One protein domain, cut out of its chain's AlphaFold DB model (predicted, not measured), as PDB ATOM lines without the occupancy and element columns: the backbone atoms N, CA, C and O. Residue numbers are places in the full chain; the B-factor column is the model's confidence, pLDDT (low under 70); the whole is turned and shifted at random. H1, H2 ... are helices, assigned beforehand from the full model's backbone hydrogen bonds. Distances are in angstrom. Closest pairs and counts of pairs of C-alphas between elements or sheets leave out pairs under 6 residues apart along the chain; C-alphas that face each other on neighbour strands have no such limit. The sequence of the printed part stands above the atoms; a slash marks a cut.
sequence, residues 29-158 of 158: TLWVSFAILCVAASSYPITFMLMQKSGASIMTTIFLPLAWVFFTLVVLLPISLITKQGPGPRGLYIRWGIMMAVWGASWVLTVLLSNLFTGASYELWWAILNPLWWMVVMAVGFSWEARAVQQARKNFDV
ATOM      1  N   THR A  29      -6.101  30.383  28.798       67.50
ATOM      2  CA  THR A  29      -5.999  31.649  28.045       67.50
ATOM      3  C   THR A  29      -4.713  31.781  27.213       67.50
ATOM      4  O   THR A  29      -4.689  32.540  26.244       67.50
ATOM      5  N   LEU A  30      -3.685  30.963  27.490       70.62
ATOM      6  CA  LEU A  30      -2.499  30.846  26.637       70.62
ATOM      7  C   LEU A  30      -2.851  30.439  25.201       70.62
ATOM      8  O   LEU A  30      -2.187  30.903  24.277       70.62
ATOM      9  N   TRP A  31      -3.893  29.630  24.979       71.06
ATOM     10  CA  TRP A  31      -4.271  29.211  23.625       71.06
ATOM     11  C   TRP A  31      -4.662  30.406  22.744       71.06
ATOM     12  O   TRP A  31      -4.324  30.425  21.563       71.06
ATOM     13  N   VAL A  32      -5.307  31.428  23.322       72.88
ATOM     14  CA  VAL A  32      -5.706  32.655  22.612       72.88
ATOM     15  C   VAL A  32      -4.466  33.427  22.164       72.88
ATOM     16  O   VAL A  32      -4.389  33.887  21.027       72.88
ATOM     17  N   SER A  33      -3.459  33.501  23.037       71.81
ATOM     18  CA  SER A  33      -2.170  34.119  22.718       71.81
ATOM     19  C   SER A  33      -1.478  33.394  21.557       71.81
ATOM     20  O   SER A  33      -0.989  34.028  20.624       71.81
ATOM     21  N   PHE A  34      -1.497  32.059  21.554       72.06
ATOM     22  CA  PHE A  34      -0.938  31.262  20.457       72.06
ATOM     23  C   PHE A  34      -1.694  31.438  19.140       72.06
ATOM     24  O   PHE A  34      -1.064  31.627  18.102       72.06
ATOM     25  N   ALA A  35      -3.028  31.420  19.171       72.19
ATOM     26  CA  ALA A  35      -3.865  31.664  17.999       72.19
ATOM     27  C   ALA A  35      -3.504  32.991  17.314       72.19
ATOM     28  O   ALA A  35      -3.367  33.049  16.092       72.19
ATOM     29  N   ILE A  36      -3.278  34.038  18.105       72.75
ATOM     30  CA  ILE A  36      -2.930  35.357  17.584       72.75
ATOM     31  C   ILE A  36      -1.521  35.392  17.002       72.75
ATOM     32  O   ILE A  36      -1.337  35.985  15.943       72.75
ATOM     33  N   LEU A  37      -0.544  34.716  17.612       75.88
ATOM     34  CA  LEU A  37       0.796  34.590  17.021       75.88
ATOM     35  C   LEU A  37       0.754  33.864  15.674       75.88
ATOM     36  O   LEU A  37       1.438  34.272  14.736       75.88
ATOM     37  N   CYS A  38      -0.082  32.835  15.550       74.31
ATOM     38  CA  CYS A  38      -0.293  32.130  14.290       74.31
ATOM     39  C   CYS A  38      -0.916  33.045  13.221       74.31
ATOM     40  O   CYS A  38      -0.462  33.058  12.075       74.31
ATOM     41  N   VAL A  39      -1.915  33.854  13.585       72.69
ATOM     42  CA  VAL A  39      -2.503  34.862  12.685       72.69
ATOM     43  C   VAL A  39      -1.464  35.921  12.297       72.69
ATOM     44  O   VAL A  39      -1.337  36.252  11.119       72.69
ATOM     45  N   ALA A  40      -0.667  36.402  13.255       73.06
ATOM     46  CA  ALA A  40       0.400  37.375  13.029       73.06
ATOM     47  C   ALA A  40       1.439  36.847  12.032       73.06
ATOM     48  O   ALA A  40       1.742  37.514  11.042       73.06
ATOM     49  N   ALA A  41       1.932  35.626  12.246       71.38
ATOM     50  CA  ALA A  41       2.912  34.983  11.377       71.38
ATOM     51  C   ALA A  41       2.363  34.760   9.958       71.38
ATOM     52  O   ALA A  41       3.067  35.013   8.981       71.38
ATOM     53  N   SER A  42       1.094  34.360   9.829       71.06
ATOM     54  CA  SER A  42       0.434  34.227   8.523       71.06
ATOM     55  C   SER A  42       0.178  35.566   7.839       71.06
ATOM     56  O   SER A  42       0.170  35.627   6.611       71.06
ATOM     57  N   SER A  43      -0.011  36.645   8.601       71.44
ATOM     58  CA  SER A  43      -0.264  37.967   8.029       71.44
ATOM     59  C   SER A  43       0.954  38.528   7.289       71.44
ATOM     60  O   SER A  43       0.769  39.163   6.256       71.44
ATOM     61  N   TYR A  44       2.181  38.223   7.736       74.00
ATOM     62  CA  TYR A  44       3.420  38.731   7.131       74.00
ATOM     63  C   TYR A  44       3.555  38.425   5.626       74.00
ATOM     64  O   TYR A  44       3.615  39.381   4.848       74.00
ATOM     65  N   PRO A  45       3.556  37.158   5.157       70.69
ATOM     66  CA  PRO A  45       3.700  36.858   3.731       70.69
ATOM     67  C   PRO A  45       2.555  37.437   2.901       70.69
ATOM     68  O   PRO A  45       2.783  37.905   1.789       70.69
ATOM     69  N   ILE A  46       1.344  37.487   3.463       69.25
ATOM     70  CA  ILE A  46       0.195  38.102   2.799       69.25
ATOM     71  C   ILE A  46       0.434  39.610   2.625       69.25
ATOM     72  O   ILE A  46       0.291  40.129   1.521       69.25
ATOM     73  N   THR A  47       0.857  40.316   3.678       70.00
ATOM     74  CA  THR A  47       1.195  41.747   3.602       70.00
ATOM     75  C   THR A  47       2.427  42.039   2.748       70.00
ATOM     76  O   THR A  47       2.538  43.125   2.184       70.00
ATOM     77  N   PHE A  48       3.352  41.087   2.624       73.62
ATOM     78  CA  PHE A  48       4.535  41.215   1.776       73.62
ATOM     79  C   PHE A  48       4.165  41.122   0.294       73.62
ATOM     80  O   PHE A  48       4.580  41.960  -0.504       73.62
ATOM     81  N   MET A  49       3.301  40.171  -0.070       69.81
ATOM     82  CA  MET A  49       2.713  40.117  -1.413       69.81
ATOM     83  C   MET A  49       1.891  41.378  -1.722       69.81
ATOM     84  O   MET A  49       1.919  41.873  -2.848       69.81
ATOM     85  N   LEU A  50       1.199  41.916  -0.712       65.19
ATOM     86  CA  LEU A  50       0.440  43.164  -0.799       65.19
ATOM     87  C   LEU A  50       1.345  44.335  -1.191       65.19
ATOM     88  O   LEU A  50       1.073  45.020  -2.170       65.19
ATOM     89  N   MET A  51       2.464  44.494  -0.480       75.00
ATOM     90  CA  MET A  51       3.475  45.525  -0.732       75.00
ATOM     91  C   MET A  51       3.963  45.513  -2.184       75.00
ATOM     92  O   MET A  51       4.017  46.555  -2.833       75.00
ATOM     93  N   GLN A  52       4.278  44.323  -2.707       72.06
ATOM     94  CA  GLN A  52       4.793  44.168  -4.068       72.06
ATOM     95  C   GLN A  52       3.773  44.548  -5.149       72.06
ATOM     96  O   GLN A  52       4.179  44.984  -6.224       72.06
ATOM     97  N   LYS A  53       2.467  44.385  -4.891       70.31
ATOM     98  CA  LYS A  53       1.410  44.641  -5.886       70.31
ATOM     99  C   LYS A  53       0.762  46.020  -5.772       70.31
ATOM    100  O   LYS A  53       0.435  46.601  -6.801       70.31
ATOM    101  N   SER A  54       0.553  46.537  -4.563       69.00
ATOM    102  CA  SER A  54      -0.135  47.819  -4.343       69.00
ATOM    103  C   SER A  54       0.814  49.006  -4.181       69.00
ATOM    104  O   SER A  54       0.358  50.144  -4.092       69.00
ATOM    105  N   GLY A  55       2.127  48.761  -4.113       69.38
ATOM    106  CA  GLY A  55       3.108  49.794  -3.777       69.38
ATOM    107  C   GLY A  55       2.986  50.281  -2.330       69.38
ATOM    108  O   GLY A  55       3.524  51.335  -1.990       69.38
ATOM    109  N   ALA A  56       2.265  49.541  -1.475       68.00
ATOM    110  CA  ALA A  56       2.157  49.860  -0.060       68.00
ATOM    111  C   ALA A  56       3.545  49.929   0.590       68.00
ATOM    112  O   ALA A  56       4.475  49.220   0.212       68.00
ATOM    113  N   SER A  57       3.678  50.794   1.593       76.25
ATOM    114  CA  SER A  57       4.931  50.974   2.318       76.25
ATOM    115  C   SER A  57       5.396  49.674   2.976       76.25
ATOM    116  O   SER A  57       4.611  48.990   3.637       76.25
ATOM    117  N   ILE A  58       6.701  49.403   2.890       75.25
ATOM    118  CA  ILE A  58       7.369  48.308   3.611       75.25
ATOM    119  C   ILE A  58       7.123  48.382   5.124       75.25
ATOM    120  O   ILE A  58       7.110  47.364   5.813       75.25
ATOM    121  N   MET A  59       6.868  49.593   5.637       73.31
ATOM    122  CA  MET A  59       6.519  49.816   7.035       73.31
ATOM    123  C   MET A  59       5.222  49.088   7.390       73.31
ATOM    124  O   MET A  59       5.175  48.416   8.413       73.31
ATOM    125  N   THR A  60       4.196  49.126   6.542       69.25
ATOM    126  CA  THR A  60       2.906  48.471   6.815       69.25
ATOM    127  C   THR A  60       3.049  46.948   6.911       69.25
ATOM    128  O   THR A  60       2.437  46.317   7.771       69.25
ATOM    129  N   THR A  61       3.915  46.367   6.079       69.19
ATOM    130  CA  THR A  61       4.233  44.929   6.059       69.19
ATOM    131  C   THR A  61       4.905  44.447   7.343       69.19
ATOM    132  O   THR A  61       4.728  43.301   7.747       69.19
ATOM    133  N   ILE A  62       5.667  45.322   7.996       73.25
ATOM    134  CA  ILE A  62       6.414  45.006   9.215       73.25
ATOM    135  C   ILE A  62       5.592  45.359  10.464       73.25
ATOM    136  O   ILE A  62       5.513  44.563  11.401       73.25
ATOM    137  N   PHE A  63       4.931  46.520  10.470       76.81
ATOM    138  CA  PHE A  63       4.177  47.016  11.622       76.81
ATOM    139  C   PHE A  63       2.955  46.169  11.952       76.81
ATOM    140  O   PHE A  63       2.662  45.995  13.130       76.81
ATOM    141  N   LEU A  64       2.249  45.625  10.958       76.00
ATOM    142  CA  LEU A  64       1.046  44.835  11.217       76.00
ATOM    143  C   LEU A  64       1.337  43.538  12.006       76.00
ATOM    144  O   LEU A  64       0.740  43.355  13.069       76.00
ATOM    145  N   PRO A  65       2.253  42.649  11.571       72.62
ATOM    146  CA  PRO A  65       2.607  41.470  12.357       72.62
ATOM    147  C   PRO A  65       3.267  41.840  13.692       72.62
ATOM    148  O   PRO A  65       2.981  41.195  14.700       72.62
ATOM    149  N   LEU A  66       4.076  42.907  13.744       75.06
ATOM    150  CA  LEU A  66       4.640  43.401  15.008       75.06
ATOM    151  C   LEU A  66       3.566  43.874  15.988       75.06
ATOM    152  O   LEU A  66       3.678  43.581  17.174       75.06
ATOM    153  N   ALA A  67       2.524  44.566  15.523       78.94
ATOM    154  CA  ALA A  67       1.423  45.018  16.367       78.94
ATOM    155  C   ALA A  67       0.677  43.830  16.987       78.94
ATOM    156  O   ALA A  67       0.340  43.867  18.169       78.94
ATOM    157  N   TRP A  68       0.487  42.746  16.232       77.75
ATOM    158  CA  TRP A  68      -0.103  41.516  16.759       77.75
ATOM    159  C   TRP A  68       0.793  40.807  17.776       77.75
ATOM    160  O   TRP A  68       0.308  40.369  18.825       77.75
ATOM    161  N   VAL A  69       2.097  40.712  17.502       76.50
ATOM    162  CA  VAL A  69       3.073  40.155  18.453       76.50
ATOM    163  C   VAL A  69       3.095  40.995  19.731       76.50
ATOM    164  O   VAL A  69       3.002  40.447  20.827       76.50
ATOM    165  N   PHE A  70       3.131  42.322  19.601       81.44
ATOM    166  CA  PHE A  70       3.100  43.254  20.723       81.44
ATOM    167  C   PHE A  70       1.807  43.122  21.532       81.44
ATOM    168  O   PHE A  70       1.867  42.948  22.744       81.44
ATOM    169  N   PHE A  71       0.642  43.117  20.879       78.50
ATOM    170  CA  PHE A  71      -0.647  42.918  21.545       78.50
ATOM    171  C   PHE A  71      -0.685  41.590  22.310       78.50
ATOM    172  O   PHE A  71      -1.128  41.537  23.457       78.50
ATOM    173  N   THR A  72      -0.147  40.522  21.720       76.44
ATOM    174  CA  THR A  72      -0.066  39.223  22.390       76.44
ATOM    175  C   THR A  72       0.813  39.281  23.632       76.44
ATOM    176  O   THR A  72       0.393  38.842  24.698       76.44
ATOM    177  N   LEU A  73       2.020  39.834  23.515       77.31
ATOM    178  CA  LEU A  73       2.996  39.864  24.605       77.31
ATOM    179  C   LEU A  73       2.620  40.837  25.725       77.31
ATOM    180  O   LEU A  73       2.912  40.559  26.884       77.31
ATOM    181  N   VAL A  74       1.987  41.963  25.394       85.31
ATOM    182  CA  VAL A  74       1.709  43.052  26.344       85.31
ATOM    183  C   VAL A  74       0.316  42.948  26.950       85.31
ATOM    184  O   VAL A  74       0.138  43.289  28.115       85.31
ATOM    185  N   VAL A  75      -0.672  42.467  26.194       79.94
ATOM    186  CA  VAL A  75      -2.060  42.389  26.672       79.94
ATOM    187  C   VAL A  75      -2.403  40.967  27.089       79.94
ATOM    188  O   VAL A  75      -2.787  40.727  28.231       79.94
ATOM    189  N   LEU A  76      -2.246  39.994  26.192       74.62
ATOM    190  CA  LEU A  76      -2.799  38.656  26.417       74.62
ATOM    191  C   LEU A  76      -1.924  37.757  27.276       74.62
ATOM    192  O   LEU A  76      -2.458  37.005  28.093       74.62
ATOM    193  N   LEU A  77      -0.603  37.837  27.134       75.50
ATOM    194  CA  LEU A  77       0.323  37.042  27.931       75.50
ATOM    195  C   LEU A  77       0.207  37.387  29.429       75.50
ATOM    196  O   LEU A  77       0.017  36.457  30.213       75.50
ATOM    197  N   PRO A  78       0.187  38.666  29.867       79.19
ATOM    198  CA  PRO A  78      -0.005  38.997  31.278       79.19
ATOM    199  C   PRO A  78      -1.378  38.570  31.797       79.19
ATOM    200  O   PRO A  78      -1.460  37.983  32.871       79.19
ATOM    201  N   ILE A  79      -2.451  38.763  31.018       76.19
ATOM    202  CA  ILE A  79      -3.791  38.258  31.372       76.19
ATOM    203  C   ILE A  79      -3.758  36.733  31.556       76.19
ATOM    204  O   ILE A  79      -4.333  36.205  32.509       76.19
ATOM    205  N   SER A  80      -3.043  36.021  30.684       68.94
ATOM    206  CA  SER A  80      -2.902  34.562  30.742       68.94
ATOM    207  C   SER A  80      -2.099  34.081  31.952       68.94
ATOM    208  O   SER A  80      -2.366  32.995  32.454       68.94
ATOM    209  N   LEU A  81      -1.140  34.882  32.424       69.19
ATOM    210  CA  LEU A  81      -0.325  34.591  33.607       69.19
ATOM    211  C   LEU A  81      -1.043  34.950  34.920       69.19
ATOM    212  O   LEU A  81      -0.853  34.273  35.928       69.19
ATOM    213  N   ILE A  82      -1.868  36.003  34.916       73.88
ATOM    214  CA  ILE A  82      -2.631  36.471  36.088       73.88
ATOM    215  C   ILE A  82      -3.867  35.596  36.326       73.88
ATOM    216  O   ILE A  82      -4.239  35.326  37.472       73.88
ATOM    217  N   THR A  83      -4.514  35.135  35.255       67.06
ATOM    218  CA  THR A  83      -5.595  34.154  35.371       67.06
ATOM    219  C   THR A  83      -4.986  32.846  35.865       67.06
ATOM    220  O   THR A  83      -4.251  32.200  35.133       67.06
ATOM    221  N   LYS A  84      -5.233  32.481  37.135       55.88
ATOM    222  CA  LYS A  84      -4.738  31.236  37.751       55.88
ATOM    223  C   LYS A  84      -5.123  30.044  36.875       55.88
ATOM    224  O   LYS A  84      -6.233  29.524  36.977       55.88
ATOM    225  N   GLN A  85      -4.216  29.627  36.002       56.41
ATOM    226  CA  GLN A  85      -4.410  28.446  35.186       56.41
ATOM    227  C   GLN A  85      -4.247  27.251  36.119       56.41
ATOM    228  O   GLN A  85      -3.224  27.114  36.792       56.41
ATOM    229  N   GLY A  86      -5.294  26.431  36.224       54.81
ATOM    230  CA  GLY A  86      -5.220  25.163  36.944       54.81
ATOM    231  C   GLY A  86      -4.082  24.282  36.406       54.81
ATOM    232  O   GLY A  86      -3.475  24.614  35.382       54.81
ATOM    233  N   PRO A  87      -3.777  23.156  37.076       51.66
ATOM    234  CA  PRO A  87      -2.689  22.268  36.677       51.66
ATOM    235  C   PRO A  87      -2.778  21.982  35.176       51.66
ATOM    236  O   PRO A  87      -3.841  21.593  34.689       51.66
ATOM    237  N   GLY A  88      -1.685  22.274  34.461       52.84
ATOM    238  CA  GLY A  88      -1.670  22.419  33.006       52.84
ATOM    239  C   GLY A  88      -2.470  21.322  32.297       52.84
ATOM    240  O   GLY A  88      -2.295  20.140  32.616       52.84
ATOM    241  N   PRO A  89      -3.364  21.679  31.356       55.25
ATOM    242  CA  PRO A  89      -4.284  20.719  30.772       55.25
ATOM    243  C   PRO A  89      -3.488  19.600  30.102       55.25
ATOM    244  O   PRO A  89      -2.695  19.834  29.181       55.25
ATOM    245  N   ARG A  90      -3.697  18.362  30.567       56.47
ATOM    246  CA  ARG A  90      -3.167  17.164  29.907       56.47
ATOM    247  C   ARG A  90      -3.497  17.247  28.412       56.47
ATOM    248  O   ARG A  90      -4.652  17.412  28.023       56.47
ATOM    249  N   GLY A  91      -2.461  17.142  27.580       65.62
ATOM    250  CA  GLY A  91      -2.599  17.158  26.125       65.62
ATOM    251  C   GLY A  91      -2.472  18.527  25.453       65.62
ATOM    252  O   GLY A  91      -2.728  18.590  24.254       65.62
ATOM    253  N   LEU A  92      -2.036  19.590  26.146       69.94
ATOM    254  CA  LEU A  92      -1.721  20.877  25.500       69.94
ATOM    255  C   LEU A  92      -0.773  20.700  24.302       69.94
ATOM    256  O   LEU A  92      -1.037  21.248  23.243       69.94
ATOM    257  N   TYR A  93       0.266  19.869  24.433       65.44
ATOM    258  CA  TYR A  93       1.222  19.594  23.352       65.44
ATOM    259  C   TYR A  93       0.590  18.910  22.133       65.44
ATOM    260  O   TYR A  93       0.913  19.255  21.002       65.44
ATOM    261  N   ILE A  94      -0.336  17.970  22.347       72.75
ATOM    262  CA  ILE A  94      -1.049  17.293  21.252       72.75
ATOM    263  C   ILE A  94      -1.997  18.282  20.567       72.75
ATOM    264  O   ILE A  94      -2.013  18.376  19.342       72.75
ATOM    265  N   ARG A  95      -2.742  19.070  21.355       70.56
ATOM    266  CA  ARG A  95      -3.625  20.134  20.846       70.56
ATOM    267  C   ARG A  95      -2.832  21.170  20.044       70.56
ATOM    268  O   ARG A  95      -3.249  21.562  18.959       70.56
ATOM    269  N   TRP A  96      -1.657  21.545  20.543       70.06
ATOM    270  CA  TRP A  96      -0.726  22.457  19.887       70.06
ATOM    271  C   TRP A  96      -0.182  21.884  18.580       70.06
ATOM    272  O   TRP A  96      -0.219  22.567  17.561       70.06
ATOM    273  N   GLY A  97       0.248  20.619  18.573       73.31
ATOM    274  CA  GLY A  97       0.735  19.954  17.364       73.31
ATOM    275  C   GLY A  97      -0.325  19.909  16.261       73.31
ATOM    276  O   GLY A  97      -0.023  20.190  15.106       73.31
ATOM    277  N   ILE A  98      -1.585  19.645  16.623       74.38
ATOM    278  CA  ILE A  98      -2.704  19.648  15.670       74.38
ATOM    279  C   ILE A  98      -2.970  21.062  15.143       74.38
ATOM    280  O   ILE A  98      -3.136  21.235  13.938       74.38
ATOM    281  N   MET A  99      -2.954  22.086  16.002       69.56
ATOM    282  CA  MET A  99      -3.108  23.475  15.556       69.56
ATOM    283  C   MET A  99      -1.969  23.921  14.640       69.56
ATOM    284  O   MET A  99      -2.242  24.536  13.615       69.56
ATOM    285  N   MET A 100      -0.719  23.577  14.954       71.25
ATOM    286  CA  MET A 100       0.429  23.871  14.093       71.25
ATOM    287  C   MET A 100       0.350  23.133  12.756       71.25
ATOM    288  O   MET A 100       0.704  23.705  11.731       71.25
ATOM    289  N   ALA A 101      -0.167  21.900  12.738       76.00
ATOM    290  CA  ALA A 101      -0.399  21.157  11.503       76.00
ATOM    291  C   ALA A 101      -1.493  21.806  10.639       76.00
ATOM    292  O   ALA A 101      -1.287  22.007   9.443       76.00
ATOM    293  N   VAL A 102      -2.631  22.189  11.234       76.44
ATOM    294  CA  VAL A 102      -3.722  22.891  10.531       76.44
ATOM    295  C   VAL A 102      -3.251  24.258  10.030       76.44
ATOM    296  O   VAL A 102      -3.488  24.616   8.876       76.44
ATOM    297  N   TRP A 103      -2.534  25.000  10.874       74.06
ATOM    298  CA  TRP A 103      -1.942  26.283  10.520       74.06
ATOM    299  C   TRP A 103      -0.938  26.137   9.372       74.06
ATOM    300  O   TRP A 103      -1.088  26.801   8.350       74.06
ATOM    301  N   GLY A 104       0.015  25.212   9.472       71.62
ATOM    302  CA  GLY A 104       1.003  24.961   8.424       71.62
ATOM    303  C   GLY A 104       0.355  24.551   7.100       71.62
ATOM    304  O   GLY A 104       0.685  25.113   6.056       71.62
ATOM    305  N   ALA A 105      -0.627  23.645   7.135       75.19
ATOM    306  CA  ALA A 105      -1.358  23.212   5.943       75.19
ATOM    307  C   ALA A 105      -2.086  24.378   5.258       75.19
ATOM    308  O   ALA A 105      -1.996  24.545   4.042       75.19
ATOM    309  N   SER A 106      -2.764  25.224   6.032       67.69
ATOM    310  CA  SER A 106      -3.444  26.405   5.491       67.69
ATOM    311  C   SER A 106      -2.471  27.457   4.936       67.69
ATOM    312  O   SER A 106      -2.792  28.148   3.969       67.69
ATOM    313  N   TRP A 107      -1.276  27.580   5.527       69.19
ATOM    314  CA  TRP A 107      -0.254  28.523   5.097       69.19
ATOM    315  C   TRP A 107       0.295  28.098   3.740       69.19
ATOM    316  O   TRP A 107       0.312  28.894   2.804       69.19
ATOM    317  N   VAL A 108       0.627  26.810   3.600       73.38
ATOM    318  CA  VAL A 108       1.019  26.209   2.319       73.38
ATOM    319  C   VAL A 108      -0.082  26.406   1.280       73.38
ATOM    320  O   VAL A 108       0.203  26.845   0.169       73.38
ATOM    321  N   LEU A 109      -1.345  26.164   1.645       73.19
ATOM    322  CA  LEU A 109      -2.479  26.384   0.749       73.19
ATOM    323  C   LEU A 109      -2.575  27.852   0.300       73.19
ATOM    324  O   LEU A 109      -2.763  28.117  -0.882       73.19
ATOM    325  N   THR A 110      -2.383  28.803   1.216       67.19
ATOM    326  CA  THR A 110      -2.394  30.245   0.915       67.19
ATOM    327  C   THR A 110      -1.270  30.623  -0.050       67.19
ATOM    328  O   THR A 110      -1.501  31.367  -1.002       67.19
ATOM    329  N   VAL A 111      -0.065  30.076   0.142       68.75
ATOM    330  CA  VAL A 111       1.072  30.295  -0.766       68.75
ATOM    331  C   VAL A 111       0.805  29.697  -2.146       68.75
ATOM    332  O   VAL A 111       1.051  30.359  -3.150       68.75
ATOM    333  N   LEU A 112       0.255  28.486  -2.229       73.56
ATOM    334  CA  LEU A 112      -0.061  27.850  -3.513       73.56
ATOM    335  C   LEU A 112      -1.164  28.599  -4.270       73.56
ATOM    336  O   LEU A 112      -1.046  28.830  -5.474       73.56
ATOM    337  N   LEU A 113      -2.204  29.035  -3.556       70.81
ATOM    338  CA  LEU A 113      -3.299  29.827  -4.117       70.81
ATOM    339  C   LEU A 113      -2.870  31.259  -4.471       70.81
ATOM    340  O   LEU A 113      -3.552  31.909  -5.260       70.81
ATOM    341  N   SER A 114      -1.730  31.745  -3.964       64.75
ATOM    342  CA  SER A 114      -1.271  33.117  -4.216       64.75
ATOM    343  C   SER A 114      -1.069  33.446  -5.698       64.75
ATOM    344  O   SER A 114      -1.351  34.565  -6.131       64.75
ATOM    345  N   ASN A 115      -0.676  32.449  -6.492       64.81
ATOM    346  CA  ASN A 115      -0.488  32.576  -7.937       64.81
ATOM    347  C   ASN A 115      -1.811  32.690  -8.712       64.81
ATOM    348  O   ASN A 115      -1.816  33.173  -9.842       64.81
ATOM    349  N   LEU A 116      -2.930  32.270  -8.113       65.56
ATOM    350  CA  LEU A 116      -4.268  32.370  -8.701       65.56
ATOM    351  C   LEU A 116      -4.940  33.720  -8.396       65.56
ATOM    352  O   LEU A 116      -5.927  34.074  -9.041       65.56
ATOM    353  N   PHE A 117      -4.406  34.507  -7.452       61.75
ATOM    354  CA  PHE A 117      -4.936  35.831  -7.125       61.75
ATOM    355  C   PHE A 117      -4.476  36.879  -8.152       61.75
ATOM    356  O   PHE A 117      -3.404  37.491  -8.050       61.75
ATOM    357  N   THR A 118      -5.317  37.108  -9.163       57.94
ATOM    358  CA  THR A 118      -5.178  38.214 -10.118       57.94
ATOM    359  C   THR A 118      -5.356  39.567  -9.411       57.94
ATOM    360  O   THR A 118      -6.153  39.712  -8.482       57.94
ATOM    361  N   GLY A 119      -4.573  40.570  -9.828       56.97
ATOM    362  CA  GLY A 119      -4.333  41.819  -9.085       56.97
ATOM    363  C   GLY A 119      -5.555  42.681  -8.733       56.97
ATOM    364  O   GLY A 119      -5.431  43.541  -7.874       56.97
ATOM    365  N   ALA A 120      -6.728  42.438  -9.323       56.12
ATOM    366  CA  ALA A 120      -7.943  43.215  -9.060       56.12
ATOM    367  C   ALA A 120      -8.781  42.717  -7.862       56.12
ATOM    368  O   ALA A 120      -9.703  43.405  -7.442       56.12
ATOM    369  N   SER A 121      -8.494  41.534  -7.305       62.00
ATOM    370  CA  SER A 121      -9.347  40.904  -6.276       62.00
ATOM    371  C   SER A 121      -8.667  40.704  -4.917       62.00
ATOM    372  O   SER A 121      -9.282  40.184  -3.990       62.00
ATOM    373  N   TYR A 122      -7.405  41.111  -4.758       59.09
ATOM    374  CA  TYR A 122      -6.605  40.737  -3.588       59.09
ATOM    375  C   TYR A 122      -7.099  41.367  -2.268       59.09
ATOM    376  O   TYR A 122      -7.040  40.708  -1.233       59.09
ATOM    377  N   GLU A 123      -7.606  42.608  -2.284       65.44
ATOM    378  CA  GLU A 123      -8.156  43.272  -1.086       65.44
ATOM    379  C   GLU A 123      -9.420  42.570  -0.602       65.44
ATOM    380  O   GLU A 123      -9.593  42.352   0.596       65.44
ATOM    381  N   LEU A 124     -10.255  42.132  -1.549       67.44
ATOM    382  CA  LEU A 124     -11.435  41.316  -1.286       67.44
ATOM    383  C   LEU A 124     -11.025  39.985  -0.643       67.44
ATOM    384  O   LEU A 124     -11.595  39.580   0.366       67.44
ATOM    385  N   TRP A 125      -9.990  39.333  -1.178       65.75
ATOM    386  CA  TRP A 125      -9.453  38.102  -0.600       65.75
ATOM    387  C   TRP A 125      -8.871  38.317   0.791       65.75
ATOM    388  O   TRP A 125      -9.090  37.479   1.655       65.75
ATOM    389  N   TRP A 126      -8.194  39.434   1.058       66.69
ATOM    390  CA  TRP A 126      -7.693  39.755   2.396       66.69
ATOM    391  C   TRP A 126      -8.834  39.998   3.389       66.69
ATOM    392  O   TRP A 126      -8.836  39.445   4.493       66.69
ATOM    393  N   ALA A 127      -9.833  40.776   2.968       66.69
ATOM    394  CA  ALA A 127     -11.028  41.086   3.740       66.69
ATOM    395  C   ALA A 127     -11.894  39.850   4.019       66.69
ATOM    396  O   ALA A 127     -12.614  39.840   5.009       66.69
ATOM    397  N   ILE A 128     -11.813  38.807   3.187       71.94
ATOM    398  CA  ILE A 128     -12.528  37.542   3.391       71.94
ATOM    399  C   ILE A 128     -11.669  36.551   4.182       71.94
ATOM    400  O   ILE A 128     -12.112  36.038   5.206       71.94
ATOM    401  N   LEU A 129     -10.441  36.278   3.736       70.12
ATOM    402  CA  LEU A 129      -9.591  35.222   4.288       70.12
ATOM    403  C   LEU A 129      -9.186  35.505   5.728       70.12
ATOM    404  O   LEU A 129      -9.153  34.569   6.513       70.12
ATOM    405  N   ASN A 130      -8.913  36.758   6.097       69.06
ATOM    406  CA  ASN A 130      -8.493  37.093   7.456       69.06
ATOM    407  C   ASN A 130      -9.603  36.828   8.503       69.06
ATOM    408  O   ASN A 130      -9.368  36.047   9.430       69.06
ATOM    409  N   PRO A 131     -10.838  37.354   8.357       72.31
ATOM    410  CA  PRO A 131     -11.926  36.995   9.265       72.31
ATOM    411  C   PRO A 131     -12.353  35.529   9.138       72.31
ATOM    412  O   PRO A 131     -12.691  34.922  10.152       72.31
ATOM    413  N   LEU A 132     -12.290  34.922   7.944       74.88
ATOM    414  CA  LEU A 132     -12.522  33.480   7.788       74.88
ATOM    415  C   LEU A 132     -11.529  32.676   8.634       74.88
ATOM    416  O   LEU A 132     -11.912  31.715   9.301       74.88
ATOM    417  N   TRP A 133     -10.269  33.106   8.667       70.56
ATOM    418  CA  TRP A 133      -9.249  32.458   9.474       70.56
ATOM    419  C   TRP A 133      -9.522  32.617  10.971       70.56
ATOM    420  O   TRP A 133      -9.487  31.642  11.721       70.56
ATOM    421  N   TRP A 134      -9.887  33.820  11.408       70.38
ATOM    422  CA  TRP A 134     -10.344  34.044  12.778       70.38
ATOM    423  C   TRP A 134     -11.502  33.123  13.154       70.38
ATOM    424  O   TRP A 134     -11.466  32.493  14.210       70.38
ATOM    425  N   MET A 135     -12.491  32.980  12.272       76.06
ATOM    426  CA  MET A 135     -13.620  32.084  12.501       76.06
ATOM    427  C   MET A 135     -13.181  30.624  12.613       76.06
ATOM    428  O   MET A 135     -13.638  29.945  13.526       76.06
ATOM    429  N   VAL A 136     -12.282  30.136  11.755       74.94
ATOM    430  CA  VAL A 136     -11.808  28.743  11.825       74.94
ATOM    431  C   VAL A 136     -10.993  28.502  13.097       74.94
ATOM    432  O   VAL A 136     -11.250  27.524  13.795       74.94
ATOM    433  N   VAL A 137     -10.058  29.388  13.454       69.62
ATOM    434  CA  VAL A 137      -9.248  29.228  14.676       69.62
ATOM    435  C   VAL A 137     -10.127  29.279  15.926       69.62
ATOM    436  O   VAL A 137      -9.989  28.430  16.809       69.62
ATOM    437  N   MET A 138     -11.077  30.218  15.983       72.00
ATOM    438  CA  MET A 138     -12.007  30.343  17.106       72.00
ATOM    439  C   MET A 138     -12.996  29.176  17.160       72.00
ATOM    440  O   MET A 138     -13.241  28.649  18.241       72.00
ATOM    441  N   ALA A 139     -13.531  28.720  16.025       77.19
ATOM    442  CA  ALA A 139     -14.443  27.579  15.973       77.19
ATOM    443  C   ALA A 139     -13.743  26.280  16.380       77.19
ATOM    444  O   ALA A 139     -14.304  25.500  17.152       77.19
ATOM    445  N   VAL A 140     -12.509  26.050  15.921       72.00
ATOM    446  CA  VAL A 140     -11.708  24.888  16.327       72.00
ATOM    447  C   VAL A 140     -11.373  24.973  17.815       72.00
ATOM    448  O   VAL A 140     -11.625  24.007  18.530       72.00
ATOM    449  N   GLY A 141     -10.899  26.121  18.311       67.81
ATOM    450  CA  GLY A 141     -10.607  26.314  19.736       67.81
ATOM    451  C   GLY A 141     -11.840  26.110  20.625       67.81
ATOM    452  O   GLY A 141     -11.810  25.325  21.574       67.81
ATOM    453  N   PHE A 142     -12.960  26.743  20.278       70.81
ATOM    454  CA  PHE A 142     -14.196  26.692  21.059       70.81
ATOM    455  C   PHE A 142     -14.868  25.316  21.025       70.81
ATOM    456  O   PHE A 142     -15.269  24.795  22.065       70.81
ATOM    457  N   SER A 143     -14.974  24.691  19.845       74.69
ATOM    458  CA  SER A 143     -15.570  23.352  19.719       74.69
ATOM    459  C   SER A 143     -14.769  22.293  20.475       74.69
ATOM    460  O   SER A 143     -15.346  21.350  21.024       74.69
ATOM    461  N   TRP A 144     -13.449  22.457  20.558       68.19
ATOM    462  CA  TRP A 144     -12.588  21.557  21.314       68.19
ATOM    463  C   TRP A 144     -12.776  21.710  22.823       68.19
ATOM    464  O   TRP A 144     -12.897  20.710  23.531       68.19
ATOM    465  N   GLU A 145     -12.861  22.943  23.313       67.56
ATOM    466  CA  GLU A 145     -13.123  23.236  24.727       67.56
ATOM    467  C   GLU A 145     -14.517  22.761  25.147       67.56
ATOM    468  O   GLU A 145     -14.669  22.095  26.173       67.56
ATOM    469  N   ALA A 146     -15.525  22.956  24.293       72.81
ATOM    470  CA  ALA A 146     -16.857  22.400  24.509       72.81
ATOM    471  C   ALA A 146     -16.822  20.866  24.662       72.81
ATOM    472  O   ALA A 146     -17.460  20.320  25.566       72.81
ATOM    473  N   ARG A 147     -16.031  20.161  23.840       76.31
ATOM    474  CA  ARG A 147     -15.846  18.700  23.954       76.31
ATOM    475  C   ARG A 147     -15.093  18.299  25.219       76.31
ATOM    476  O   ARG A 147     -15.471  17.310  25.843       76.31
ATOM    477  N   ALA A 148     -14.066  19.050  25.615       67.25
ATOM    478  CA  ALA A 148     -13.318  18.786  26.843       67.25
ATOM    479  C   ALA A 148     -14.217  18.921  28.084       67.25
ATOM    480  O   ALA A 148     -14.204  18.046  28.951       67.25
ATOM    481  N   VAL A 149     -15.067  19.952  28.127       69.00
ATOM    482  CA  VAL A 149     -16.063  20.145  29.195       69.00
ATOM    483  C   VAL A 149     -17.112  19.030  29.188       69.00
ATOM    484  O   VAL A 149     -17.465  18.508  30.246       69.00
ATOM    485  N   GLN A 150     -17.595  18.618  28.012       78.50
ATOM    486  CA  GLN A 150     -18.546  17.506  27.892       78.50
ATOM    487  C   GLN A 150     -17.950  16.172  28.364       78.50
ATOM    488  O   GLN A 150     -18.624  15.424  29.070       78.50
ATOM    489  N   GLN A 151     -16.699  15.872  28.002       73.50
ATOM    490  CA  GLN A 151     -15.997  14.675  28.479       73.50
ATOM    491  C   GLN A 151     -15.768  14.719  29.991       73.50
ATOM    492  O   GLN A 151     -15.966  13.708  30.658       73.50
ATOM    493  N   ALA A 152     -15.414  15.885  30.538       66.75
ATOM    494  CA  ALA A 152     -15.276  16.052  31.978       66.75
ATOM    495  C   ALA A 152     -16.598  15.757  32.702       66.75
ATOM    496  O   ALA A 152     -16.594  14.953  33.626       66.75
ATOM    497  N   ARG A 153     -17.731  16.321  32.247       70.94
ATOM    498  CA  ARG A 153     -19.060  16.051  32.837       70.94
ATOM    499  C   ARG A 153     -19.409  14.562  32.838       70.94
ATOM    500  O   ARG A 153     -19.731  14.025  33.890       70.94
ATOM    501  N   LYS A 154     -19.239  13.880  31.697       75.94
ATOM    502  CA  LYS A 154     -19.514  12.435  31.581       75.94
ATOM    503  C   LYS A 154     -18.720  11.583  32.573       75.94
ATOM    504  O   LYS A 154     -19.220  10.554  33.000       75.94
ATOM    505  N   ASN A 155     -17.508  12.002  32.939       68.06
ATOM    506  CA  ASN A 155     -16.671  11.274  33.893       68.06
ATOM    507  C   ASN A 155     -17.053  11.522  35.365       68.06
ATOM    508  O   ASN A 155     -16.556  10.807  36.229       68.06
ATOM    509  N   PHE A 156     -17.869  12.541  35.668       63.53
ATOM    510  CA  PHE A 156     -18.332  12.842  37.032       63.53
ATOM    511  C   PHE A 156     -19.743  12.329  37.336       63.53
ATOM    512  O   PHE A 156     -20.081  12.220  38.513       63.53
ATOM    513  N   ASP A 157     -20.535  12.021  36.307       66.69
ATOM    514  CA  ASP A 157     -21.884  11.451  36.438       66.69
ATOM    515  C   ASP A 157     -21.872   9.907  36.586       66.69
ATOM    516  O   ASP A 157     -22.922   9.269  36.499       66.69
ATOM    517  N   VAL A 158     -20.690   9.310  36.808       50.31
ATOM    518  CA  VAL A 158     -20.446   7.882  37.114       50.31
ATOM    519  C   VAL A 158     -19.916   7.762  38.541       50.31
ATOM    520  O   VAL A 158     -20.366   6.843  39.257       50.31
TER     521      VAL A 158
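AT A GLANCE: This is residues 29 to 158 of the 158 residues of an uncharacterized protein of Actinomycetales bacterium (UniProt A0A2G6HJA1). Four long helices run lengthwise in a loose bundle: H1, H3 and H4 make a triangle in cross-section, and H2 packs on H1 on the side away from H3 and H4. Successive helices run in alternating directions, and the last part of the longest helix, residues 145 to 156 of H4, sticks out beyond the others together with the end, residues 157 and 158. The printed part has 130 residues, with four named helices in the order H1, H2, H3, H4 and no named strand; the class is all helix. The whole is loose, with a radius of gyration of the C-alphas of 17.7 A, and it spans 61 by 30 by 20 A, the free end of H4 adding to its length.

HOW THE PARTS SIT: The longest helix is H4, residues 122 to 156. It touches H1, residues 30 to 54, where the closest C-alphas, those of Ala 35 and Val 137, are 6.8 A apart. H1 and H4 run opposite ways at a shallow tilt of 13 degrees. H3, residues 92 to 116, is near H4, with 11 pairs of C-alphas within 10 A. H3 is close to H1 but not clearly touching; their closest C-alphas, those of Ser 42 and Trp 107, are 6.7 A apart. H1 and H3 run the same way at a shallow tilt of 12 degrees. H1, H3 and H4 form a bundle, a group of helices set lengthwise together. H2, residues 58 to 82, touches H1, and the two are a helical hairpin, opposite ways at a shallow tilt of 5 degrees. Their closest C-alphas, those of Ala 40 and Pro 65, are 4.7 A apart. H2 is apart from H3 and from H4. Of the O i to N i+4 pairs, 19 of 21 are within hydrogen-bond range in H1, 18 of 21 in H2, 19 of 21 in H3 and 30 of 31 in H4.

IN THESE COORDINATES: H4 measures 50.7 A from its first to its last C-alpha, and C-alpha 156 stands at (-18.332, 12.842, 37.032). H1 measures 35.4 A, begins with C-alpha 30 at (-2.499, 30.846, 26.637) and has a kink of 28 degrees near residue 46. H2 measures 36.0 A. H3 measures 36.2 A and begins with C-alpha 92 at (-1.721, 20.877, 25.500).

THE WHOLE: The C-alphas of Gly 55 and Val 158, the two farthest apart, are 63.1 A apart. Residues 86 to 91 and residues 145 to 158, of which 145 to 156 belong to H4, stand free; the body without them spans 48 by 27 by 18 A. The printed part has no cut. The links H1 to H2 and H3 to H4 are tight, and H2 to H3 is short. The mean pLDDT of the printed part is 70.2, and 53 residues are under 70, among them residues 83 to 93 and 114 to 127.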